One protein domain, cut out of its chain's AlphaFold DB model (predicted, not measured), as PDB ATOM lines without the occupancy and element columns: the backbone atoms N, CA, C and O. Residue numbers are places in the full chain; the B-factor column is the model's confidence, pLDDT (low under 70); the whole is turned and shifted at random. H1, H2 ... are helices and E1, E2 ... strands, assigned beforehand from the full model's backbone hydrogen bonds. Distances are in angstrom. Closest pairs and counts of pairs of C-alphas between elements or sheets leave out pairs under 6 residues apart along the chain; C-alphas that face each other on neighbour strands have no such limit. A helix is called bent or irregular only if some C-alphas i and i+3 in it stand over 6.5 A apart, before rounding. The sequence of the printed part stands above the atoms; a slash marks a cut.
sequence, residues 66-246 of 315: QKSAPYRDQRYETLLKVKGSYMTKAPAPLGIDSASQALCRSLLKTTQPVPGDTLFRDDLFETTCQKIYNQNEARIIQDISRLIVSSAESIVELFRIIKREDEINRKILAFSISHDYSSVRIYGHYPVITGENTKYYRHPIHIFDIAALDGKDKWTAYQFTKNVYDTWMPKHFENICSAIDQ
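This is residues 66 to 246 of the 315 residues of an uncharacterized protein of Sordaria macrospora (strain ATCC MYA-333 / DSM 997 / K(L3346) / K-hell) (UniProt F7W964). A long, twisted ribbon of three antiparallel strands, E1, E2 and E3, runs along the domain, with H3 and the arm H8a packed over one face. The bent helix H8 goes on in its arm H8b to H6, which sits beside the strands near the beginning of E1; residues 66 to 76 with H1, and residues 133 to 139 and 142 to 147, most of them in H5, stick out. The printed part has 181 residues, in the order H1 H2 H3 H4 H5 H6 E1 E2 E3 H7 H8, class mixed, helices and strands. It is compact, with a radius of gyration of the C-alphas of 17.8 A and spans of 51 by 38 by 34 A.

E1 is residues 174 to 179, E2 183 to 194, 34.6 A long, and E3 197 to 209, 36.8 A, from C-alpha 197 at (174.382, 185.361, 171.715) to C-alpha 209 at (173.442, 189.551, 135.189). H1 is residues 66 to 72, beginning at (189.495, 169.571, 147.199), H2 75 to 82, H3 98 to 109, 16.6 A, H4 125 to 133, H5 137 to 148, 15.5 A, H6 152 to 161, 14.6 A, and H7 212 to 215. By its hydrogen bonds H8, residues 220 to 244, was assigned as one helix, but it is bent: C-alphas 230 and 233 are 6.6 A apart, between arms H8a, 220 to 230, and H8b, 233 to 244. H1 and H5 are irregular, with 7.2 A from C-alpha 67 to 70 and 7.1 A from C-alpha 143 to 146.

E1, E2 and E3 form a meander, each strand the antiparallel neighbour of the one before, with hairpins E1 and E2, and E2 and E3. N 176 and O 187 are 2.9 A apart, and N 192 and O 199 are 2.7 A, within hydrogen-bond range. The three layers, helices on both faces of the sheet, are H3 and H8a on one face and H6 on the other. H3, over E3, has height 10.3 A; H8a, over E1 and E2, also 10.3 A. H3 touches H8a with residues 107 to 108 alone, closest C-alphas Leu 107 and Asn 227, 5.6 A, at a steep tilt of 62 degrees, opposite ways. H8b touches H6 with residues 240 to 244 alone, closest C-alphas Phe 159 and Ala 243, 6.5 A, at a shallow tilt of 33 degrees, only just short of steep. H1 and H2 are close but not clearly touching, C-alphas of Pro 70 and Tyr 76 at 6.6 A. H1, H2, H4, H5 and H7 are not on the sheet, and touch no helix. Residues 85 to 86 pair in parallel with residues 200 to 201 of E3. Every O i to N i+4 pair is within hydrogen-bond range in H2, H3, H4, H6, H8a and H8b; H1 has 0 of 3, with 3 of 4 O i to N i+3 pairs, H5 has 5 of 8, and H7 is too short for such a pair.

The C-alphas of Asp 123 and Gly 195, the two farthest apart, are 51.9 A apart. The printed part has no cut; the links H2 to H3, H3 to H4 and H6 to E1 are long. Mean pLDDT of the printed part is 76.3; residues 66 to 72, 112 to 150 and 244 are under 70.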
ATOM      1  N   GLN A  66     189.552 170.252 145.902       58.16
ATOM      2  CA  GLN A  66     189.495 169.571 147.199       58.16
ATOM      3  C   GLN A  66     189.512 170.548 148.380       58.16
ATOM      4  O   GLN A  66     188.852 170.283 149.381       58.16
ATOM      5  N   LYS A  67     190.203 171.694 148.265       56.62
ATOM      6  CA  LYS A  67     190.127 172.773 149.271       56.62
ATOM      7  C   LYS A  67     188.735 173.411 149.311       56.62
ATOM      8  O   LYS A  67     188.246 173.750 150.381       56.62
ATOM      9  N   SER A  68     188.080 173.529 148.154       56.75
ATOM     10  CA  SER A  68     186.727 174.091 148.046       56.75
ATOM     11  C   SER A  68     185.595 173.089 148.332       56.75
ATOM     12  O   SER A  68     184.453 173.499 148.536       56.75
ATOM     13  N   ALA A  69     185.894 171.785 148.335       61.31
ATOM     14  CA  ALA A  69     184.908 170.713 148.457       61.31
ATOM     15  C   ALA A  69     184.017 170.824 149.710       61.31
ATOM     16  O   ALA A  69     182.807 170.643 149.563       61.31
ATOM     17  N   PRO A  70     184.534 171.208 150.897       68.88
ATOM     18  CA  PRO A  70     183.697 171.377 152.082       68.88
ATOM     19  C   PRO A  70     182.627 172.465 151.925       68.88
ATOM     20  O   PRO A  70     181.521 172.290 152.413       68.88
ATOM     21  N   TYR A  71     182.908 173.555 151.199       64.19
ATOM     22  CA  TYR A  71     181.965 174.671 151.004       64.19
ATOM     23  C   TYR A  71     180.820 174.342 150.037       64.19
ATOM     24  O   TYR A  71     179.833 175.073 149.972       64.19
ATOM     25  N   ARG A  72     180.971 173.274 149.244       65.94
ATOM     26  CA  ARG A  72     179.952 172.799 148.294       65.94
ATOM     27  C   ARG A  72     179.023 171.751 148.905       65.94
ATOM     28  O   ARG A  72     178.010 171.426 148.294       65.94
ATOM     29  N   ASP A  73     179.369 171.216 150.074       78.19
ATOM     30  CA  ASP A  73     178.545 170.243 150.782       78.19
ATOM     31  C   ASP A  73     177.340 170.949 151.418       78.19
ATOM     32  O   ASP A  73     177.469 171.993 152.054       78.19
ATOM     33  N   GLN A  74     176.149 170.368 151.281       72.44
ATOM     34  CA  GLN A  74     174.925 170.914 151.870       72.44
ATOM     35  C   GLN A  74     174.993 170.987 153.405       72.44
ATOM     36  O   GLN A  74     174.369 171.855 154.021       72.44
ATOM     37  N   ARG A  75     175.810 170.134 154.032       80.06
ATOM     38  CA  ARG A  75     176.091 170.155 155.473       80.06
ATOM     39  C   ARG A  75     176.879 171.389 155.910       80.06
ATOM     40  O   ARG A  75     176.857 171.718 157.093       80.06
ATOM     41  N   TYR A  76     177.523 172.101 154.985       76.31
ATOM     42  CA  TYR A  76     178.237 173.338 155.294       76.31
ATOM     43  C   TYR A  76     177.295 174.426 155.818       76.31
ATOM     44  O   TYR A  76     177.625 175.121 156.776       76.31
ATOM     45  N   GLU A  77     176.082 174.530 155.268       79.50
ATOM     46  CA  GLU A  77     175.087 175.476 155.780       79.50
ATOM     47  C   GLU A  77     174.657 175.114 157.211       79.50
ATOM     48  O   GLU A  77     174.497 175.995 158.055       79.50
ATOM     49  N   THR A  78     174.517 173.820 157.512       82.06
ATOM     50  CA  THR A  78     174.234 173.332 158.870       82.06
ATOM     51  C   THR A  78     175.383 173.649 159.825       82.06
ATOM     52  O   THR A  78     175.134 174.132 160.928       82.06
ATOM     53  N   LEU A  79     176.634 173.461 159.398       84.31
ATOM     54  CA  LEU A  79     177.819 173.819 160.180       84.31
ATOM     55  C   LEU A  79     177.855 175.321 160.500       84.31
ATOM     56  O   LEU A  79     178.080 175.701 161.649       84.31
ATOM     57  N   LEU A  80     177.587 176.174 159.506       80.94
ATOM     58  CA  LEU A  80     177.498 177.619 159.714       80.94
ATOM     59  C   LEU A  80     176.388 177.968 160.713       80.94
ATOM     60  O   LEU A  80     176.635 178.744 161.635       80.94
ATOM     61  N   LYS A  81     175.209 177.340 160.601       84.81
ATOM     62  CA  LYS A  81     174.090 177.547 161.539       84.81
ATOM     63  C   LYS A  81     174.453 177.160 162.971       84.81
ATOM     64  O   LYS A  81     174.099 177.897 163.888       84.81
ATOM     65  N   VAL A  82     175.175 176.054 163.165       86.50
ATOM     66  CA  VAL A  82     175.697 175.640 164.483       86.50
ATOM     67  C   VAL A  82     176.658 176.690 165.049       86.50
ATOM     68  O   VAL A  82     176.652 176.943 166.249       86.50
ATOM     69  N   LYS A  83     177.429 177.362 164.188       82.81
ATOM     70  CA  LYS A  83     178.301 178.495 164.543       82.81
ATOM     71  C   LYS A  83     177.569 179.847 164.605       82.81
ATOM     72  O   LYS A  83     178.212 180.881 164.739       82.81
ATOM     73  N   GLY A  84     176.242 179.870 164.477       81.19
ATOM     74  CA  GLY A  84     175.445 181.099 164.505       81.19
ATOM     75  C   GLY A  84     175.547 181.967 163.242       81.19
ATOM     76  O   GLY A  84     175.059 183.096 163.244       81.19
ATOM     77  N   SER A  85     176.140 181.468 162.155       82.44
ATOM     78  CA  SER A  85     176.232 182.152 160.862       82.44
ATOM     79  C   SER A  85     175.187 181.621 159.882       82.44
ATOM     80  O   SER A  85     175.020 180.416 159.696       82.44
ATOM     81  N   TYR A  86     174.460 182.524 159.234       84.50
ATOM     82  CA  TYR A  86     173.337 182.190 158.371       84.50
ATOM     83  C   TYR A  86     173.554 182.765 156.975       84.50
ATOM     84  O   TYR A  86     173.714 183.968 156.765       84.50
ATOM     85  N   MET A  87     173.472 181.887 155.976       78.69
ATOM     86  CA  MET A  87     173.546 182.249 154.558       78.69
ATOM     87  C   MET A  87     172.226 182.815 154.008       78.69
ATOM     88  O   MET A  87     172.097 183.039 152.799       78.69
ATOM     89  N   THR A  88     171.251 183.068 154.874       80.75
ATOM     90  CA  THR A  88     169.901 183.524 154.545       80.75
ATOM     91  C   THR A  88     169.617 184.890 155.170       80.75
ATOM     92  O   THR A  88     170.374 185.389 156.004       80.75
ATOM     93  N   LYS A  89     168.521 185.526 154.741       80.81
ATOM     94  CA  LYS A  89     168.016 186.736 155.400       80.81
ATOM     95  C   LYS A  89     167.522 186.377 156.801       80.81
ATOM     96  O   LYS A  89     166.923 185.316 156.981       80.81
ATOM     97  N   ALA A  90     167.710 187.280 157.758       82.94
ATOM     98  CA  ALA A  90     167.077 187.135 159.062       82.94
ATOM     99  C   ALA A  90     165.537 187.134 158.921       82.94
ATOM    100  O   ALA A  90     165.006 187.860 158.069       82.94
ATOM    101  N   PRO A  91     164.813 186.346 159.737       84.81
ATOM    102  CA  PRO A  91     163.355 186.381 159.768       84.81
ATOM    103  C   PRO A  91     162.856 187.771 160.186       84.81
ATOM    104  O   PRO A  91     163.473 188.449 161.010       84.81
ATOM    105  N   ALA A  92     161.741 188.218 159.604       76.31
ATOM    106  CA  ALA A  92     161.136 189.497 159.972       76.31
ATOM    107  C   ALA A  92     160.747 189.494 161.468       76.31
ATOM    108  O   ALA A  92     160.244 188.474 161.938       76.31
ATOM    109  N   PRO A  93     160.964 190.594 162.222       84.31
ATOM    110  CA  PRO A  93     161.400 191.933 161.793       84.31
ATOM    111  C   PRO A  93     162.925 192.205 161.869       84.31
ATOM    112  O   PRO A  93     163.348 193.357 161.764       84.31
ATOM    113  N   LEU A  94     163.780 191.188 162.028       82.94
ATOM    114  CA  LEU A  94     165.214 191.319 162.369       82.94
ATOM    115  C   LEU A  94     166.148 191.721 161.195       82.94
ATOM    116  O   LEU A  94     167.325 191.358 161.167       82.94
ATOM    117  N   GLY A  95     165.649 192.464 160.201       84.31
ATOM    118  CA  GLY A  95     166.452 192.954 159.064       84.31
ATOM    119  C   GLY A  95     167.440 194.067 159.443       84.31
ATOM    120  O   GLY A  95     167.411 194.553 160.567       84.31
ATOM    121  N   ILE A  96     168.289 194.517 158.514       84.75
ATOM    122  CA  ILE A  96     169.182 195.674 158.738       84.75
ATOM    123  C   ILE A  96     168.402 196.942 159.126       84.75
ATOM    124  O   ILE A  96     167.258 197.129 158.688       84.75
ATOM    125  N   ASP A  97     169.016 197.802 159.940       87.38
ATOM    126  CA  ASP A  97     168.412 199.067 160.368       87.38
ATOM    127  C   ASP A  97     168.203 200.045 159.189       87.38
ATOM    128  O   ASP A  97     168.779 199.896 158.106       87.38
ATOM    129  N   SER A  98     167.345 201.050 159.381       82.75
ATOM    130  CA  SER A  98     166.963 201.989 158.319       82.75
ATOM    131  C   SER A  98     168.123 202.857 157.821       82.75
ATOM    132  O   SER A  98     168.167 203.163 156.624       82.75
ATOM    133  N   ALA A  99     169.082 203.212 158.683       87.19
ATOM    134  CA  ALA A  99     170.269 203.966 158.291       87.19
ATOM    135  C   ALA A  99     171.196 203.099 157.430       87.19
ATOM    136  O   ALA A  99     171.639 203.550 156.373       87.19
ATOM    137  N   SER A 100     171.394 201.828 157.796       84.25
ATOM    138  CA  SER A 100     172.120 200.854 156.969       84.25
ATOM    139  C   SER A 100     171.442 200.635 155.610       84.25
ATOM    140  O   SER A 100     172.116 200.583 154.582       84.25
ATOM    141  N   GLN A 101     170.104 200.584 155.561       82.88
ATOM    142  CA  GLN A 101     169.375 200.503 154.287       82.88
ATOM    143  C   GLN A 101     169.594 201.741 153.411       82.88
ATOM    144  O   GLN A 101     169.814 201.615 152.203       82.88
ATOM    145  N   ALA A 102     169.509 202.938 153.995       86.44
ATOM    146  CA  ALA A 102     169.745 204.189 153.280       86.44
ATOM    147  C   ALA A 102     171.188 204.267 152.763       86.44
ATOM    148  O   ALA A 102     171.404 204.605 151.598       86.44
ATOM    149  N   LEU A 103     172.151 203.856 153.588       83.94
ATOM    150  CA  LEU A 103     173.560 203.779 153.234       83.94
ATOM    151  C   LEU A 103     173.790 202.840 152.050       83.94
ATOM    152  O   LEU A 103     174.392 203.261 151.069       83.94
ATOM    153  N   CYS A 104     173.243 201.619 152.061       73.12
ATOM    154  CA  CYS A 104     173.350 200.707 150.916       73.12
ATOM    155  C   CYS A 104     172.788 201.313 149.627       73.12
ATOM    156  O   CYS A 104     173.422 201.213 148.576       73.12
ATOM    157  N   ARG A 105     171.625 201.975 149.694       84.44
ATOM    158  CA  ARG A 105     171.050 202.661 148.523       84.44
ATOM    159  C   ARG A 105     171.956 203.791 148.037       84.44
ATOM    160  O   ARG A 105     172.097 203.962 146.831       84.44
ATOM    161  N   SER A 106     172.572 204.534 148.954       87.50
ATOM    162  CA  SER A 106     173.523 205.600 148.629       87.50
ATOM    163  C   SER A 106     174.782 205.044 147.964       87.50
ATOM    164  O   SER A 106     175.167 205.521 146.899       87.50
ATOM    165  N   LEU A 107     175.384 203.996 148.536       76.50
ATOM    166  CA  LEU A 107     176.589 203.344 148.006       76.50
ATOM    167  C   LEU A 107     176.364 202.731 146.615       76.50
ATOM    168  O   LEU A 107     177.302 202.647 145.830       76.50
ATOM    169  N   LEU A 108     175.133 202.323 146.291       73.88
ATOM    170  CA  LEU A 108     174.780 201.834 144.954       73.88
ATOM    171  C   LEU A 108     174.572 202.954 143.927       73.88
ATOM    172  O   LEU A 108     174.813 202.741 142.744       73.88
ATOM    173  N   LYS A 109     174.081 204.122 144.352       80.12
ATOM    174  CA  LYS A 109     173.689 205.211 143.440       80.12
ATOM    175  C   LYS A 109     174.773 206.261 143.220       80.12
ATOM    176  O   LYS A 109     174.710 206.984 142.232       80.12
ATOM    177  N   THR A 110     175.712 206.396 144.151       79.62
ATOM    178  CA  THR A 110     176.712 207.470 144.115       79.62
ATOM    179  C   THR A 110     177.703 207.229 142.978       79.62
ATOM    180  O   THR A 110     178.446 206.247 143.001       79.62
ATOM    181  N   THR A 111     177.721 208.124 141.991       74.88
ATOM    182  CA  THR A 111     178.694 208.104 140.892       74.88
ATOM    183  C   THR A 111     180.040 208.622 141.390       74.88
ATOM    184  O   THR A 111     180.121 209.747 141.881       74.88
ATOM    185  N   GLN A 112     181.098 207.824 141.250       57.81
ATOM    186  CA  GLN A 112     182.471 208.251 141.536       57.81
ATOM    187  C   GLN A 112     183.206 208.565 140.232       57.81
ATOM    188  O   GLN A 112     183.032 207.828 139.255       57.81
ATOM    189  N   PRO A 113     184.045 209.617 140.190       63.84
ATOM    190  CA  PRO A 113     184.935 209.832 139.061       63.84
ATOM    191  C   PRO A 113     185.915 208.659 138.959       63.84
ATOM    192  O   PRO A 113     186.466 208.201 139.963       63.84
ATOM    193  N   VAL A 114     186.141 208.172 137.738       52.41
ATOM    194  CA  VAL A 114     187.124 207.116 137.476       52.41
ATOM    195  C   VAL A 114     188.515 207.659 137.838       52.41
ATOM    196  O   VAL A 114     188.939 208.654 137.247       52.41
ATOM    197  N   PRO A 115     189.239 207.071 138.809       52.16
ATOM    198  CA  PRO A 115     190.565 207.563 139.174       52.16
ATOM    199  C   PRO A 115     191.559 207.332 138.030       52.16
ATOM    200  O   PRO A 115     191.642 206.226 137.505       52.16
ATOM    201  N   GLY A 116     192.349 208.347 137.668       47.44
ATOM    202  CA  GLY A 116     193.324 208.258 136.565       47.44
ATOM    203  C   GLY A 116     194.527 207.340 136.830       47.44
ATOM    204  O   GLY A 116     195.156 206.866 135.883       47.44
ATOM    205  N   ASP A 117     194.793 207.024 138.099       50.78
ATOM    206  CA  ASP A 117     195.942 206.226 138.548       50.78
ATOM    207  C   ASP A 117     195.489 204.898 139.176       50.78
ATOM    208  O   ASP A 117     195.847 204.552 140.303       50.78
ATOM    209  N   THR A 118     194.635 204.152 138.471       48.59
ATOM    210  CA  THR A 118     194.106 202.863 138.942       48.59
ATOM    211  C   THR A 118     194.450 201.715 137.998       48.59
ATOM    212  O   THR A 118     194.506 201.871 136.783       48.59
ATOM    213  N   LEU A 119     194.645 200.519 138.557       44.78
ATOM    214  CA  LEU A 119     194.844 199.284 137.791       44.78
ATOM    215  C   LEU A 119     193.573 198.826 137.041       44.78
ATOM    216  O   LEU A 119     193.631 197.870 136.274       44.78
ATOM    217  N   PHE A 120     192.440 199.502 137.255       43.78
ATOM    218  CA  PHE A 120     191.126 199.185 136.686       43.78
ATOM    219  C   PHE A 120     190.669 200.152 135.586       43.78
ATOM    220  O   PHE A 120     189.481 200.203 135.286       43.78
ATOM    221  N   ARG A 121     191.571 200.952 135.009       53.81
ATOM    222  CA  ARG A 121     191.218 201.748 133.827       53.81
ATOM    223  C   ARG A 121     190.888 200.836 132.655       53.81
ATOM    224  O   ARG A 121     191.507 199.784 132.527       53.81
ATOM    225  N   ASP A 122     190.000 201.281 131.776       51.16
ATOM    226  CA  ASP A 122     189.553 200.524 130.600       51.16
ATOM    227  C   ASP A 122     190.718 200.001 129.739       51.16
ATOM    228  O   ASP A 122     190.644 198.898 129.206       51.16
ATOM    229  N   ASP A 123     191.829 200.744 129.663       53.97
ATOM    230  CA  ASP A 123     193.040 200.376 128.917       53.97
ATOM    231  C   ASP A 123     193.960 199.380 129.650       53.97
ATOM    232  O   ASP A 123     194.748 198.677 129.018       53.97
ATOM    233  N   LEU A 124     193.875 199.303 130.983       46.59
ATOM    234  CA  LEU A 124     194.725 198.460 131.834       46.59
ATOM    235  C   LEU A 124     193.987 197.260 132.439       46.59
ATOM    236  O   LEU A 124     194.637 196.330 132.917       46.59
ATOM    237  N   PHE A 125     192.655 197.271 132.411       50.59
ATOM    238  CA  PHE A 125     191.778 196.302 133.065       50.59
ATOM    239  C   PHE A 125     192.094 194.865 132.637       50.59
ATOM    240  O   PHE A 125     192.372 194.019 133.486       50.59
ATOM    241  N   GLU A 126     192.190 194.619 131.328       49.94
ATOM    242  CA  GLU A 126     192.540 193.312 130.751       49.94
ATOM    243  C   GLU A 126     193.918 192.816 131.245       49.94
ATOM    244  O   GLU A 126     194.089 191.664 131.651       49.94
ATOM    245  N   THR A 127     194.903 193.723 131.299       49.47
ATOM    246  CA  THR A 127     196.283 193.429 131.726       49.47
ATOM    247  C   THR A 127     196.362 193.142 133.226       49.47
ATOM    248  O   THR A 127     197.111 192.267 133.671       49.47
ATOM    249  N   THR A 128     195.594 193.871 134.032       48.16
ATOM    250  CA  THR A 128     195.483 193.657 135.477       48.16
ATOM    251  C   THR A 128     194.791 192.329 135.774       48.16
ATOM    252  O   THR A 128     195.314 191.547 136.568       48.16
ATOM    253  N   CYS A 129     193.692 192.011 135.082       49.16
ATOM    254  CA  CYS A 129     193.029 190.710 135.170       49.16
ATOM    255  C   CYS A 129     193.990 189.562 134.828       49.16
ATOM    256  O   CYS A 129     194.070 188.604 135.596       49.16
ATOM    257  N   GLN A 130     194.804 189.688 133.774       53.88
ATOM    258  CA  GLN A 130     195.839 188.700 133.427       53.88
ATOM    259  C   GLN A 130     196.935 188.559 134.493       53.88
ATOM    260  O   GLN A 130     197.380 187.446 134.776       53.88
ATOM    261  N   LYS A 131     197.364 189.660 135.125       53.56
ATOM    262  CA  LYS A 131     198.386 189.630 136.187       53.56
ATOM    263  C   LYS A 131     197.904 188.959 137.472       53.56
ATOM    264  O   LYS A 131     198.731 188.411 138.200       53.56
ATOM    265  N   ILE A 132     196.599 188.999 137.743       51.94
ATOM    266  CA  ILE A 132     195.969 188.403 138.933       51.94
ATOM    267  C   ILE A 132     195.499 186.963 138.651       51.94
ATOM    268  O   ILE A 132     195.435 186.152 139.572       51.94
ATOM    269  N   TYR A 133     195.257 186.614 137.382       45.91
ATOM    270  CA  TYR A 133     194.735 185.318 136.920       45.91
ATOM    271  C   TYR A 133     195.513 184.091 137.437       45.91
ATOM    272  O   TYR A 133     194.909 183.050 137.682       45.91
ATOM    273  N   ASN A 134     196.825 184.228 137.678       47.34
ATOM    274  CA  ASN A 134     197.700 183.148 138.158       47.34
ATOM    275  C   ASN A 134     198.349 183.415 139.530       47.34
ATOM    276  O   ASN A 134     199.283 182.708 139.913       47.34
ATOM    277  N   GLN A 135     197.901 184.428 140.278       50.69
ATOM    278  CA  GLN A 135     198.416 184.664 141.632       50.69
ATOM    279  C   GLN A 135     197.723 183.744 142.635       50.69
ATOM    280  O   GLN A 135     196.534 183.442 142.516       50.69
ATOM    281  N   ASN A 136     198.472 183.280 143.636       54.50
ATOM    282  CA  ASN A 136     197.903 182.429 144.671       54.50
ATOM    283  C   ASN A 136     196.946 183.235 145.573       54.50
ATOM    284  O   ASN A 136     197.155 184.411 145.870       54.50
ATOM    285  N   GLU A 137     195.878 182.572 146.019       48.00
ATOM    286  CA  GLU A 137     194.860 183.125 146.922       48.00
ATOM    287  C   GLU A 137     195.496 183.694 148.204       48.00
ATOM    288  O   GLU A 137     195.059 184.714 148.725       48.00
ATOM    289  N   ALA A 138     196.610 183.096 148.638       44.44
ATOM    290  CA  ALA A 138     197.404 183.531 149.778       44.44
ATOM    291  C   ALA A 138     198.036 184.924 149.609       44.44
ATOM    292  O   ALA A 138     198.019 185.673 150.575       44.44
ATOM    293  N   ARG A 139     198.542 185.315 148.429       46.94
ATOM    294  CA  ARG A 139     199.088 186.667 148.189       46.94
ATOM    295  C   ARG A 139     197.991 187.718 148.110       46.94
ATOM    296  O   ARG A 139     198.149 188.789 148.672       46.94
ATOM    297  N   ILE A 140     196.845 187.393 147.509       53.56
ATOM    298  CA  ILE A 140     195.672 188.286 147.527       53.56
ATOM    299  C   ILE A 140     195.176 188.479 148.975       53.56
ATOM    300  O   ILE A 140     194.856 189.594 149.385       53.56
ATOM    301  N   ILE A 141     195.169 187.414 149.786       53.09
ATOM    302  CA  ILE A 141     194.753 187.465 151.194       53.09
ATOM    303  C   ILE A 141     195.801 188.134 152.105       53.09
ATOM    304  O   ILE A 141     195.417 188.885 153.003       53.09
ATOM    305  N   GLN A 142     197.100 187.889 151.908       45.12
ATOM    306  CA  GLN A 142     198.183 188.463 152.722       45.12
ATOM    307  C   GLN A 142     198.469 189.927 152.380       45.12
ATOM    308  O   GLN A 142     198.632 190.719 153.305       45.12
ATOM    309  N   ASP A 143     198.497 190.292 151.095       37.97
ATOM    310  CA  ASP A 143     198.915 191.631 150.663       37.97
ATOM    311  C   ASP A 143     197.759 192.651 150.693       37.97
ATOM    312  O   ASP A 143     198.006 193.855 150.698       37.97
ATOM    313  N   ILE A 144     196.495 192.192 150.716       47.41
ATOM    314  CA  ILE A 144     195.305 193.062 150.641       47.41
ATOM    315  C   ILE A 144     194.292 192.750 151.752       47.41
ATOM    316  O   ILE A 144     193.921 193.645 152.508       47.41
ATOM    317  N   SER A 145     193.837 191.501 151.903       48.78
ATOM    318  CA  SER A 145     192.687 191.211 152.782       48.78
ATOM    319  C   SER A 145     192.988 191.287 154.284       48.78
ATOM    320  O   SER A 145     192.145 191.769 155.040       48.78
ATOM    321  N   ARG A 146     194.173 190.853 154.739       44.34
ATOM    322  CA  ARG A 146     194.525 190.824 156.177       44.34
ATOM    323  C   ARG A 146     194.748 192.198 156.815       44.34
ATOM    324  O   ARG A 146     194.701 192.291 158.035       44.34
ATOM    325  N   LEU A 147     194.975 193.241 156.016       37.81
ATOM    326  CA  LEU A 147     195.154 194.615 156.500       37.81
ATOM    327  C   LEU A 147     193.884 195.472 156.373       37.81
ATOM    328  O   LEU A 147     193.862 196.587 156.883       37.81
ATOM    329  N   ILE A 148     192.846 194.984 155.680       47.19
ATOM    330  CA  ILE A 148     191.741 195.832 155.201       47.19
ATOM    331  C   ILE A 148     190.350 195.287 155.567       47.19
ATOM    332  O   ILE A 148     189.414 196.072 155.697       47.19
ATOM    333  N   VAL A 149     190.176 193.973 155.760       52.66
ATOM    334  CA  VAL A 149     188.851 193.384 156.031       52.66
ATOM    335  C   VAL A 149     188.853 192.664 157.375       52.66
ATOM    336  O   VAL A 149     189.123 191.466 157.461       52.66
ATOM    337  N   SER A 150     188.528 193.399 158.437       61.34
ATOM    338  CA  SER A 150     188.151 192.807 159.723       61.34
ATOM    339  C   SER A 150     186.888 191.959 159.539       61.34
ATOM    340  O   SER A 150     185.953 192.364 158.844       61.34
ATOM    341  N   SER A 151     186.844 190.765 160.132       72.12
ATOM    342  CA  SER A 151     185.621 189.963 160.102       72.12
ATOM    343  C   SER A 151     184.529 190.659 160.924       72.12
ATOM    344  O   SER A 151     184.816 191.342 161.911       72.12
ATOM    345  N   ALA A 152     183.260 190.466 160.546       81.19
ATOM    346  CA  ALA A 152     182.138 190.962 161.346       81.19
ATOM    347  C   ALA A 152     182.179 190.411 162.785       81.19
ATOM    348  O   ALA A 152     181.718 191.078 163.704       81.19
ATOM    349  N   GLU A 153     182.755 189.224 162.976       79.62
ATOM    350  CA  GLU A 153     182.911 188.577 164.275       79.62
ATOM    351  C   GLU A 153     183.927 189.283 165.170       79.62
ATOM    352  O   GLU A 153     183.580 189.676 166.280       79.62
ATOM    353  N   SER A 154     185.126 189.568 164.660       75.44
ATOM    354  CA  SER A 154     186.149 190.297 165.419       75.44
ATOM    355  C   SER A 154     185.693 191.712 165.789       75.44
ATOM    356  O   SER A 154     186.010 192.207 166.868       75.44
ATOM    357  N   ILE A 155     184.908 192.363 164.921       81.19
ATOM    358  CA  ILE A 155     184.301 193.663 165.241       81.19
ATOM    359  C   ILE A 155     183.275 193.511 166.373       81.19
ATOM    360  O   ILE A 155     183.240 194.343 167.275       81.19
ATOM    361  N   VAL A 156     182.454 192.455 166.376       86.31
ATOM    362  CA  VAL A 156     181.502 192.222 167.474       86.31
ATOM    363  C   VAL A 156     182.209 191.954 168.798       86.31
ATOM    364  O   VAL A 156     181.800 192.512 169.815       86.31
ATOM    365  N   GLU A 157     183.258 191.137 168.799       81.56
ATOM    366  CA  GLU A 157     184.053 190.863 170.001       81.56
ATOM    367  C   GLU A 157     184.639 192.150 170.590       81.56
ATOM    368  O   GLU A 157     184.441 192.424 171.774       81.56
ATOM    369  N   LEU A 158     185.255 192.991 169.749       77.50
ATOM    370  CA  LEU A 158     185.777 194.299 170.148       77.50
ATOM    371  C   LEU A 158     184.699 195.162 170.820       77.50
ATOM    372  O   LEU A 158     184.905 195.677 171.918       77.50
ATOM    373  N   PHE A 159     183.536 195.303 170.184       86.38
ATOM    374  CA  PHE A 159     182.468 196.162 170.701       86.38
ATOM    375  C   PHE A 159     181.808 195.592 171.967       86.38
ATOM    376  O   PHE A 159     181.336 196.368 172.793       86.38
ATOM    377  N   ARG A 160     181.831 194.267 172.169       85.88
ATOM    378  CA  ARG A 160     181.364 193.618 173.409       85.88
ATOM    379  C   ARG A 160     182.297 193.826 174.594       85.88
ATOM    380  O   ARG A 160     181.819 193.956 175.723       85.88
ATOM    381  N   ILE A 161     183.610 193.843 174.357       77.00
ATOM    382  CA  ILE A 161     184.607 194.117 175.405       77.00
ATOM    383  C   ILE A 161     184.336 195.492 176.027       77.00
ATOM    384  O   ILE A 161     184.326 195.628 177.248       77.00
ATOM    385  N   ILE A 162     184.021 196.481 175.189       85.88
ATOM    386  CA  ILE A 162     183.770 197.870 175.600       85.88
ATOM    387  C   ILE A 162     182.286 198.199 175.841       85.88
ATOM    388  O   ILE A 162     181.943 199.369 175.992       85.88
ATOM    389  N   LYS A 163     181.397 197.197 175.866       88.38
ATOM    390  CA  LYS A 163     179.953 197.356 176.139       88.38
ATOM    391  C   LYS A 163     179.214 198.312 175.186       88.38
ATOM    392  O   LYS A 163     178.298 199.025 175.594       88.38
ATOM    393  N   ARG A 164     179.620 198.341 173.910       89.31
ATOM    394  CA  ARG A 164     179.028 199.152 172.822       89.31
ATOM    395  C   ARG A 164     178.366 198.288 171.739       89.31
ATOM    396  O   ARG A 164     178.175 198.739 170.611       89.31
ATOM    397  N   GLU A 165     178.005 197.042 172.042       90.75
ATOM    398  CA  GLU A 165     177.406 196.105 171.081       90.75
ATOM    399  C   GLU A 165     176.109 196.618 170.425       90.75
ATOM    400  O   GLU A 165     175.847 196.310 169.259       90.75
ATOM    401  N   ASP A 166     175.334 197.460 171.112       92.19
ATOM    402  CA  ASP A 166     174.122 198.074 170.555       92.19
ATOM    403  C   ASP A 166     174.413 198.974 169.348       92.19
ATOM    404  O   ASP A 166     173.581 199.108 168.448       92.19
ATOM    405  N   GLU A 167     175.616 199.550 169.270       92.75
ATOM    406  CA  GLU A 167     176.000 200.415 168.158       92.75
ATOM    407  C   GLU A 167     176.197 199.663 166.853       92.75
ATOM    408  O   GLU A 167     176.122 200.279 165.790       92.75
ATOM    409  N   ILE A 168     176.482 198.365 166.917       93.06
ATOM    410  CA  ILE A 168     176.767 197.528 165.748       93.06
ATOM    411  C   ILE A 168     175.674 196.493 165.493       93.06
ATOM    412  O   ILE A 168     175.648 195.880 164.424       93.06
ATOM    413  N   ASN A 169     174.746 196.314 166.437       95.38
ATOM    414  CA  ASN A 169     173.607 195.427 166.275       95.38
ATOM    415  C   ASN A 169     172.802 195.820 165.023       95.38
ATOM    416  O   ASN A 169     172.350 196.956 164.879       95.38
ATOM    417  N   ARG A 170     172.627 194.865 164.105       95.50
ATOM    418  CA  ARG A 170     171.938 195.008 162.811       95.50
ATOM    419  C   ARG A 170     172.595 195.966 161.807       95.50
ATOM    420  O   ARG A 170     172.012 196.183 160.739       95.50
ATOM    421  N   LYS A 171     173.806 196.464 162.087       94.81
ATOM    422  CA  LYS A 171     174.593 197.279 161.148       94.81
ATOM    423  C   LYS A 171     175.457 196.420 160.239       94.81
ATOM    424  O   LYS A 171     175.987 195.393 160.651       94.81
ATOM    425  N   ILE A 172     175.636 196.856 158.995       93.69
ATOM    426  CA  ILE A 172     176.554 196.176 158.074       93.69
ATOM    427  C   ILE A 172     177.997 196.465 158.487       93.69
ATOM    428  O   ILE A 172     178.404 197.623 158.560       93.69
ATOM    429  N   LEU A 173     178.751 195.392 158.724       91.31
ATOM    430  CA  LEU A 173     180.149 195.430 159.159       91.31
ATOM    431  C   LEU A 173     181.117 194.910 158.093       91.31
ATOM    432  O   LEU A 173     182.311 195.154 158.182       91.31
ATOM    433  N   ALA A 174     180.623 194.190 157.087       89.62
ATOM    434  CA  ALA A 174     181.446 193.704 155.987       89.62
ATOM    435  C   ALA A 174     180.618 193.538 154.713       89.62
ATOM    436  O   ALA A 174     179.400 193.364 154.760       89.62
ATOM    437  N   PHE A 175     181.288 193.524 153.564       90.25
ATOM    438  CA  PHE A 175     180.666 193.264 152.269       90.25
ATOM    439  C   PHE A 175     181.307 192.052 151.603       90.25
ATOM    440  O   PHE A 175     182.493 191.788 151.772       90.25
ATOM    441  N   SER A 176     180.527 191.331 150.804       86.75
ATOM    442  CA  SER A 176     181.052 190.306 149.902       86.75
ATOM    443  C   SER A 176     180.493 190.500 148.507       86.75
ATOM    444  O   SER A 176     179.285 190.695 148.346       86.75
ATOM    445  N   ILE A 177     181.363 190.365 147.514       87.25
ATOM    446  CA  ILE A 177     181.013 190.410 146.100       87.25
ATOM    447  C   ILE A 177     181.466 189.088 145.492       87.25
ATOM    448  O   ILE A 177     182.633 188.719 145.594       87.25
ATOM    449  N   SER A 178     180.537 188.370 144.879       85.19
ATOM    450  CA  SER A 178     180.806 187.108 144.193       85.19
ATOM    451  C   SER A 178     180.383 187.210 142.737       85.19
ATOM    452  O   SER A 178     179.324 187.778 142.456       85.19
ATOM    453  N   HIS A 179     181.176 186.617 141.850       80.75
ATOM    454  CA  HIS A 179     180.917 186.561 140.416       80.75
ATOM    455  C   HIS A 179     180.861 185.094 139.974       80.75
ATOM    456  O   HIS A 179     181.649 184.274 140.451       80.75
ATOM    457  N   ASP A 180     179.943 184.772 139.069       79.81
ATOM    458  CA  ASP A 180     180.019 183.582 138.218       79.81
ATOM    459  C   ASP A 180     180.127 184.013 136.739       79.81
ATOM    460  O   ASP A 180     180.462 185.163 136.458       79.81
ATOM    461  N   TYR A 181     179.921 183.101 135.782       73.94
ATOM    462  CA  TYR A 181     180.106 183.405 134.355       73.94
ATOM    463  C   TYR A 181     179.100 184.428 133.797       73.94
ATOM    464  O   TYR A 181     179.296 184.918 132.687       73.94
ATOM    465  N   SER A 182     178.022 184.724 134.529       80.25
ATOM    466  CA  SER A 182     176.979 185.667 134.098       80.25
ATOM    467  C   SER A 182     176.468 186.553 135.228       80.25
ATOM    468  O   SER A 182     176.094 187.688 134.986       80.25
ATOM    469  N   SER A 183     176.459 186.085 136.473       84.31
ATOM    470  CA  SER A 183     175.822 186.777 137.591       84.31
ATOM    471  C   SER A 183     176.833 187.383 138.556       84.31
ATOM    472  O   SER A 183     177.813 186.750 138.956       84.31
ATOM    473  N   VAL A 184     176.518 188.583 139.034       84.62
ATOM    474  CA  VAL A 184     177.176 189.229 140.169       84.62
ATOM    475  C   VAL A 184     176.216 189.255 141.349       84.62
ATOM    476  O   VAL A 184     175.042 189.599 141.203       84.62
ATOM    477  N   ARG A 185     176.701 188.899 142.542       91.12
ATOM    478  CA  ARG A 185     175.931 188.960 143.795       91.12
ATOM    479  C   ARG A 185     176.716 189.755 144.827       91.12
ATOM    480  O   ARG A 185     177.840 189.393 145.172       91.12
ATOM    481  N   ILE A 186     176.102 190.816 145.325       92.75
ATOM    482  CA  ILE A 186     176.635 191.712 146.346       92.75
ATOM    483  C   ILE A 186     175.814 191.514 147.616       92.75
ATOM    484  O   ILE A 186     174.585 191.636 147.602       92.75
ATOM    485  N   TYR A 187     176.494 191.241 148.724       93.31
ATOM    486  CA  TYR A 187     175.886 191.096 150.041       93.31
ATOM    487  C   TYR A 187     176.566 192.000 151.068       93.31
ATOM    488  O   TYR A 187     177.777 192.207 151.008       93.31
ATOM    489  N   GLY A 188     175.787 192.489 152.030       93.38
ATOM    490  CA  GLY A 188     176.282 193.086 153.271       93.38
ATOM    491  C   GLY A 188     176.074 192.121 154.433       93.38
ATOM    492  O   GLY A 188     174.995 191.543 154.558       93.38
ATOM    493  N   HIS A 189     177.087 191.938 155.267       92.00
ATOM    494  CA  HIS A 189     177.076 191.054 156.431       92.00
ATOM    495  C   HIS A 189     176.888 191.873 157.698       92.00
ATOM    496  O   HIS A 189     177.545 192.902 157.875       92.00
ATOM    497  N   TYR A 190     175.985 191.427 158.564       94.62
ATOM    498  CA  TYR A 190     175.605 192.147 159.773       94.62
ATOM    499  C   TYR A 190     175.334 191.180 160.933       94.62
ATOM    500  O   TYR A 190     174.830 190.073 160.701       94.62
ATOM    501  N   PRO A 191     175.641 191.575 162.178       93.69
ATOM    502  CA  PRO A 191     175.290 190.799 163.351       93.69
ATOM    503  C   PRO A 191     173.863 191.114 163.818       93.69
ATOM    504  O   PRO A 191     173.357 192.221 163.650       93.69
ATOM    505  N   VAL A 192     173.225 190.146 164.461       95.94
ATOM    506  CA  VAL A 192     172.048 190.319 165.311       95.94
ATOM    507  C   VAL A 192     172.453 189.826 166.690       95.94
ATOM    508  O   VAL A 192     172.768 188.647 166.864       95.94
ATOM    509  N   ILE A 193     172.480 190.748 167.642       93.19
ATOM    510  CA  ILE A 193     172.978 190.526 168.997       93.19
ATOM    511  C   ILE A 193     171.771 190.412 169.931       93.19
ATOM    512  O   ILE A 193     170.843 191.221 169.878       93.19
ATOM    513  N   THR A 194     171.736 189.357 170.740       91.12
ATOM    514  CA  THR A 194     170.670 189.089 171.713       91.12
ATOM    515  C   THR A 194     171.297 188.547 172.992       91.12
ATOM    516  O   THR A 194     171.616 187.360 173.081       91.12
ATOM    517  N   GLY A 195     171.498 189.433 173.972       89.06
ATOM    518  CA  GLY A 195     172.278 189.125 175.171       89.06
ATOM    519  C   GLY A 195     173.691 188.671 174.798       89.06
ATOM    520  O   GLY A 195     174.358 189.290 173.970       89.06
ATOM    521  N   GLU A 196     174.117 187.535 175.349       85.62
ATOM    522  CA  GLU A 196     175.430 186.939 175.068       85.62
ATOM    523  C   GLU A 196     175.510 186.225 173.712       85.62
ATOM    524  O   GLU A 196     176.605 185.948 173.220       85.62
ATOM    525  N   ASN A 197     174.391 186.028 173.014       87.19
ATOM    526  CA  ASN A 197     174.382 185.361 171.715       87.19
ATOM    527  C   ASN A 197     174.503 186.364 170.562       87.19
ATOM    528  O   ASN A 197     173.771 187.353 170.505       87.19
ATOM    529  N   THR A 198     175.379 186.063 169.602       89.62
ATOM    530  CA  THR A 198     175.464 186.787 168.328       89.62
ATOM    531  C   THR A 198     175.181 185.836 167.181       89.62
ATOM    532  O   THR A 198     175.712 184.728 167.129       89.62
ATOM    533  N   LYS A 199     174.353 186.284 166.238       91.88
ATOM    534  CA  LYS A 199     174.122 185.602 164.965       91.88
ATOM    535  C   LYS A 199     174.540 186.502 163.814       91.88
ATOM    536  O   LYS A 199     174.258 187.693 163.855       91.88
ATOM    537  N   TYR A 200     175.140 185.945 162.772       90.94
ATOM    538  CA  TYR A 200     175.564 186.705 161.594       90.94
ATOM    539  C   TYR A 200     174.681 186.359 160.405       90.94
ATOM    540  O   TYR A 200     174.476 185.187 160.094       90.94
ATOM    541  N   TYR A 201     174.161 187.380 159.733       90.31
ATOM    542  CA  TYR A 201     173.310 187.228 158.558       90.31
ATOM    543  C   TYR A 201     173.875 188.029 157.395       90.31
ATOM    544  O   TYR A 201     174.642 188.980 157.579       90.31
ATOM    545  N   ARG A 202     173.427 187.688 156.186       92.06
ATOM    546  CA  ARG A 202     173.706 188.484 154.992       92.06
ATOM    547  C   ARG A 202     172.445 189.088 154.395       92.06
ATOM    548  O   ARG A 202     171.413 188.432 154.245       92.06
ATOM    549  N   HIS A 203     172.558 190.341 153.987       92.25
ATOM    550  CA  HIS A 203     171.545 191.064 153.242       92.25
ATOM    551  C   HIS A 203     171.948 191.117 151.760       92.25
ATOM    552  O   HIS A 203     173.023 191.643 151.465       92.25
ATOM    553  N   PRO A 204     171.146 190.586 150.816       94.06
ATOM    554  CA  PRO A 204     171.403 190.781 149.393       94.06
ATOM    555  C   PRO A 204     171.208 192.256 149.049       94.06
ATOM    556  O   PRO A 204     170.090 192.762 149.100       94.06
ATOM    557  N   ILE A 205     172.310 192.923 148.716       94.81
ATOM    558  CA  ILE A 205     172.336 194.331 148.316       94.81
ATOM    559  C   ILE A 205     171.947 194.437 146.845       94.81
ATOM    560  O   ILE A 205     171.082 195.235 146.492       94.81
ATOM    561  N   HIS A 206     172.557 193.612 145.992       93.44
ATOM    562  CA  HIS A 206     172.218 193.561 144.577       93.44
ATOM    563  C   HIS A 206     172.613 192.220 143.961       93.44
ATOM    564  O   HIS A 206     173.639 191.642 144.315       93.44
ATOM    565  N   ILE A 207     171.783 191.714 143.055       92.81
ATOM    566  CA  ILE A 207     172.040 190.507 142.273       92.81
ATOM    567  C   ILE A 207     171.626 190.837 140.842       92.81
ATOM    568  O   ILE A 207     170.476 191.226 140.638       92.81
ATOM    569  N   PHE A 208     172.545 190.722 139.889       90.06
ATOM    570  CA  PHE A 208     172.306 191.092 138.493       90.06
ATOM    571  C   PHE A 208     173.141 190.239 137.537       90.06
ATOM    572  O   PHE A 208     174.154 189.664 137.936       90.06
ATOM    573  N   ASP A 209     172.695 190.160 136.286       86.06
ATOM    574  CA  ASP A 209     173.442 189.551 135.189       86.06
ATOM    575  C   ASP A 209     174.333 190.622 134.540       86.06
ATOM    576  O   ASP A 209     173.853 191.691 134.163       86.06
ATOM    577  N   ILE A 210     175.635 190.357 134.453       81.25
ATOM    578  CA  ILE A 210     176.645 191.285 133.943       81.25
ATOM    579  C   ILE A 210     176.574 191.462 132.421       81.25
ATOM    580  O   ILE A 210     177.010 192.496 131.918       81.25
ATOM    581  N   ALA A 211     176.047 190.475 131.692       78.88
ATOM    582  CA  ALA A 211     175.917 190.481 130.236       78.88
ATOM    583  C   ALA A 211     174.527 190.948 129.771       78.88
ATOM    584  O   ALA A 211     174.346 191.283 128.596       78.88
ATOM    585  N   ALA A 212     173.543 191.004 130.673       82.00
ATOM    586  CA  ALA A 212     172.213 191.503 130.354       82.00
ATOM    587  C   ALA A 212     172.240 192.958 129.853       82.00
ATOM    588  O   ALA A 212     173.053 193.781 130.279       82.00
ATOM    589  N   LEU A 213     171.297 193.276 128.956       85.25
ATOM    590  CA  LEU A 213     171.089 194.622 128.409       85.25
ATOM    591  C   LEU A 213     172.376 195.250 127.839       85.25
ATOM    592  O   LEU A 213     172.661 196.413 128.111       85.25
ATOM    593  N   ASP A 214     173.152 194.469 127.081       80.62
ATOM    594  CA  ASP A 214     174.420 194.899 126.468       80.62
ATOM    595  C   ASP A 214     175.465 195.385 127.495       80.62
ATOM    596  O   ASP A 214     176.193 196.363 127.313       80.62
ATOM    597  N   GLY A 215     175.509 194.710 128.647       78.19
ATOM    598  CA  GLY A 215     176.455 195.017 129.716       78.19
ATOM    599  C   GLY A 215     176.188 196.349 130.413       78.19
ATOM    600  O   GLY A 215     177.123 196.975 130.918       78.19
ATOM    601  N   LYS A 216     174.928 196.796 130.461       84.00
ATOM    602  CA  LYS A 216     174.524 198.044 131.129       84.00
ATOM    603  C   LYS A 216     175.061 198.161 132.561       84.00
ATOM    604  O   LYS A 216     175.518 199.231 132.956       84.00
ATOM    605  N   ASP A 217     175.052 197.058 133.309       82.06
ATOM    606  CA  ASP A 217     175.426 197.022 134.728       82.06
ATOM    607  C   ASP A 217     176.873 196.545 134.968       82.06
ATOM    608  O   ASP A 217     177.276 196.304 136.109       82.06
ATOM    609  N   LYS A 218     177.702 196.447 133.914       80.75
ATOM    610  CA  LYS A 218     179.081 195.926 134.007       80.75
ATOM    611  C   LYS A 218     179.971 196.678 135.001       80.75
ATOM    612  O   LYS A 218     180.859 196.087 135.607       80.75
ATOM    613  N   TRP A 219     179.698 197.963 135.225       82.94
ATOM    614  CA  TRP A 219     180.460 198.808 136.149       82.94
ATOM    615  C   TRP A 219     179.924 198.825 137.582       82.94
ATOM    616  O   TRP A 219     180.563 199.398 138.465       82.94
ATOM    617  N   THR A 220     178.773 198.210 137.844       85.81
ATOM    618  CA  THR A 220     178.076 198.327 139.130       85.81
ATOM    619  C   THR A 220     178.894 197.751 140.286       85.81
ATOM    620  O   THR A 220     179.025 198.390 141.329       85.81
ATOM    621  N   ALA A 221     179.513 196.581 140.102       83.06
ATOM    622  CA  ALA A 221     180.356 195.963 141.129       83.06
ATOM    623  C   ALA A 221     181.604 196.804 141.446       83.06
ATOM    624  O   ALA A 221     181.984 196.955 142.610       83.06
ATOM    625  N   TYR A 222     182.212 197.389 140.411       81.56
ATOM    626  CA  TYR A 222     183.368 198.271 140.543       81.56
ATOM    627  C   TYR A 222     183.011 199.554 141.303       81.56
ATOM    628  O   TYR A 222     183.655 199.873 142.302       81.56
ATOM    629  N   GLN A 223     181.949 200.249 140.882       84.62
ATOM    630  CA  GLN A 223     181.480 201.476 141.535       84.62
ATOM    631  C   GLN A 223     181.102 201.223 142.994       84.62
ATOM    632  O   GLN A 223     181.514 201.974 143.875       84.62
ATOM    633  N   PHE A 224     180.391 200.123 143.264       88.50
ATOM    634  CA  PHE A 224     180.068 199.716 144.626       88.50
ATOM    635  C   PHE A 224     181.334 199.514 145.466       88.50
ATOM    636  O   PHE A 224     181.438 200.069 146.557       88.50
ATOM    637  N   THR A 225     182.322 198.782 144.943       85.75
ATOM    638  CA  THR A 225     183.604 198.560 145.630       85.75
ATOM    639  C   THR A 225     184.312 199.881 145.919       85.75
ATOM    640  O   THR A 225     184.774 200.097 147.038       85.75
ATOM    641  N   LYS A 226     184.352 200.803 144.950       83.00
ATOM    642  CA  LYS A 226     184.949 202.127 145.154       83.00
ATOM    643  C   LYS A 226     184.220 202.929 146.221       83.00
ATOM    644  O   LYS A 226     184.873 203.440 147.120       83.00
ATOM    645  N   ASN A 227     182.892 202.948 146.207       86.56
ATOM    646  CA  ASN A 227     182.098 203.611 147.242       86.56
ATOM    647  C   ASN A 227     182.309 202.999 148.635       86.56
ATOM    648  O   ASN A 227     182.344 203.729 149.626       86.56
ATOM    649  N   VAL A 228     182.496 201.677 148.730       86.88
ATOM    650  CA  VAL A 228     182.865 201.033 149.997       86.88
ATOM    651  C   VAL A 228     184.176 201.616 150.526       86.88
ATOM    652  O   VAL A 228     184.219 202.008 151.685       86.88
ATOM    653  N   TYR A 229     185.212 201.746 149.699       82.69
ATOM    654  CA  TYR A 229     186.509 202.274 150.139       82.69
ATOM    655  C   TYR A 229     186.543 203.787 150.341       82.69
ATOM    656  O   TYR A 229     187.132 204.258 151.307       82.69
ATOM    657  N   ASP A 230     185.918 204.542 149.446       82.81
ATOM    658  CA  ASP A 230     186.025 205.998 149.428       82.81
ATOM    659  C   ASP A 230     185.053 206.641 150.434       82.81
ATOM    660  O   ASP A 230     185.304 207.738 150.925       82.81
ATOM    661  N   THR A 231     183.935 205.973 150.755       87.00
ATOM    662  CA  THR A 231     182.870 206.534 151.608       87.00
ATOM    663  C   THR A 231     182.645 205.745 152.895       87.00
ATOM    664  O   THR A 231     182.626 206.325 153.978       87.00
ATOM    665  N   TRP A 232     182.443 204.428 152.806       90.19
ATOM    666  CA  TRP A 232     182.067 203.630 153.979       90.19
ATOM    667  C   TRP A 232     183.264 203.313 154.884       90.19
ATOM    668  O   TRP A 232     183.179 203.475 156.101       90.19
ATOM    669  N   MET A 233     184.384 202.899 154.292       85.19
ATOM    670  CA  MET A 233     185.566 202.417 155.005       85.19
ATOM    671  C   MET A 233     186.180 203.470 155.934       85.19
ATOM    672  O   MET A 233     186.476 203.107 157.066       85.19
ATOM    673  N   PRO A 234     186.320 204.760 155.560       83.62
ATOM    674  CA  PRO A 234     186.885 205.759 156.464       83.62
ATOM    675  C   PRO A 234     186.023 205.932 157.718       83.62
ATOM    676  O   PRO A 234     186.538 205.928 158.833       83.62
ATOM    677  N   LYS A 235     184.694 205.980 157.553       87.00
ATOM    678  CA  LYS A 235     183.760 206.091 158.680       87.00
ATOM    679  C   LYS A 235     183.764 204.839 159.555       87.00
ATOM    680  O   LYS A 235     183.668 204.936 160.777       87.00
ATOM    681  N   HIS A 236     183.852 203.667 158.934       86.12
ATOM    682  CA  HIS A 236     183.928 202.402 159.652       86.12
ATOM    683  C   HIS A 236     185.242 202.275 160.433       86.12
ATOM    684  O   HIS A 236     185.225 201.893 161.601       86.12
ATOM    685  N   PHE A 237     186.355 202.683 159.823       77.38
ATOM    686  CA  PHE A 237     187.673 202.726 160.443       77.38
ATOM    687  C   PHE A 237     187.704 203.668 161.651       77.38
ATOM    688  O   PHE A 237     188.132 203.251 162.720       77.38
ATOM    689  N   GLU A 238     187.157 204.884 161.536       82.75
ATOM    690  CA  GLU A 238     186.996 205.796 162.682       82.75
ATOM    691  C   GLU A 238     186.219 205.150 163.836       82.75
ATOM    692  O   GLU A 238     186.583 205.314 164.999       82.75
ATOM    693  N   ASN A 239     185.152 204.407 163.523       84.44
ATOM    694  CA  ASN A 239     184.350 203.731 164.538       84.44
ATOM    695  C   ASN A 239     185.143 202.622 165.249       84.44
ATOM    696  O   ASN A 239     185.048 202.480 166.466       84.44
ATOM    697  N   ILE A 240     185.951 201.865 164.501       76.94
ATOM    698  CA  ILE A 240     186.848 200.846 165.057       76.94
ATOM    699  C   ILE A 240     187.938 201.496 165.916       76.94
ATOM    700  O   ILE A 240     188.155 201.047 167.035       76.94
ATOM    701  N   CYS A 241     188.587 202.566 165.448       77.00
ATOM    702  CA  CYS A 241     189.577 203.297 166.245       77.00
ATOM    703  C   CYS A 241     188.968 203.812 167.552       77.00
ATOM    704  O   CYS A 241     189.508 203.545 168.618       77.00
ATOM    705  N   SER A 242     187.784 204.427 167.487       84.06
ATOM    706  CA  SER A 242     187.050 204.880 168.675       84.06
ATOM    707  C   SER A 242     186.758 203.752 169.672       84.06
ATOM    708  O   SER A 242     186.686 204.006 170.876       84.06
ATOM    709  N   ALA A 243     186.540 202.528 169.189       75.12
ATOM    710  CA  ALA A 243     186.363 201.350 170.027       75.12
ATOM    711  C   ALA A 243     187.692 200.870 170.639       75.12
ATOM    712  O   ALA A 243     187.743 200.589 171.834       75.12
ATOM    713  N   ILE A 244     188.769 200.835 169.846       69.94
ATOM    714  CA  ILE A 244     190.121 200.464 170.291       69.94
ATOM    715  C   ILE A 244     190.639 201.423 171.368       69.94
ATOM    716  O   ILE A 244     191.194 200.971 172.363       69.94
ATOM    717  N   ASP A 245     190.407 202.727 171.214       75.25
ATOM    718  CA  ASP A 245     190.853 203.755 172.167       75.25
ATOM    719  C   ASP A 245     190.214 203.608 173.562       75.25
ATOM    720  O   ASP A 245     190.691 204.194 174.532       75.25
ATOM    721  N   GLN A 246     189.130 202.832 173.673       76.62
ATOM    722  CA  GLN A 246     188.417 202.549 174.923       76.62
ATOM    723  C   GLN A 246     188.730 201.159 175.490       76.62
ATOM    724  O   GLN A 246     188.121 200.752 176.480       76.62
TER     725      GLN A 246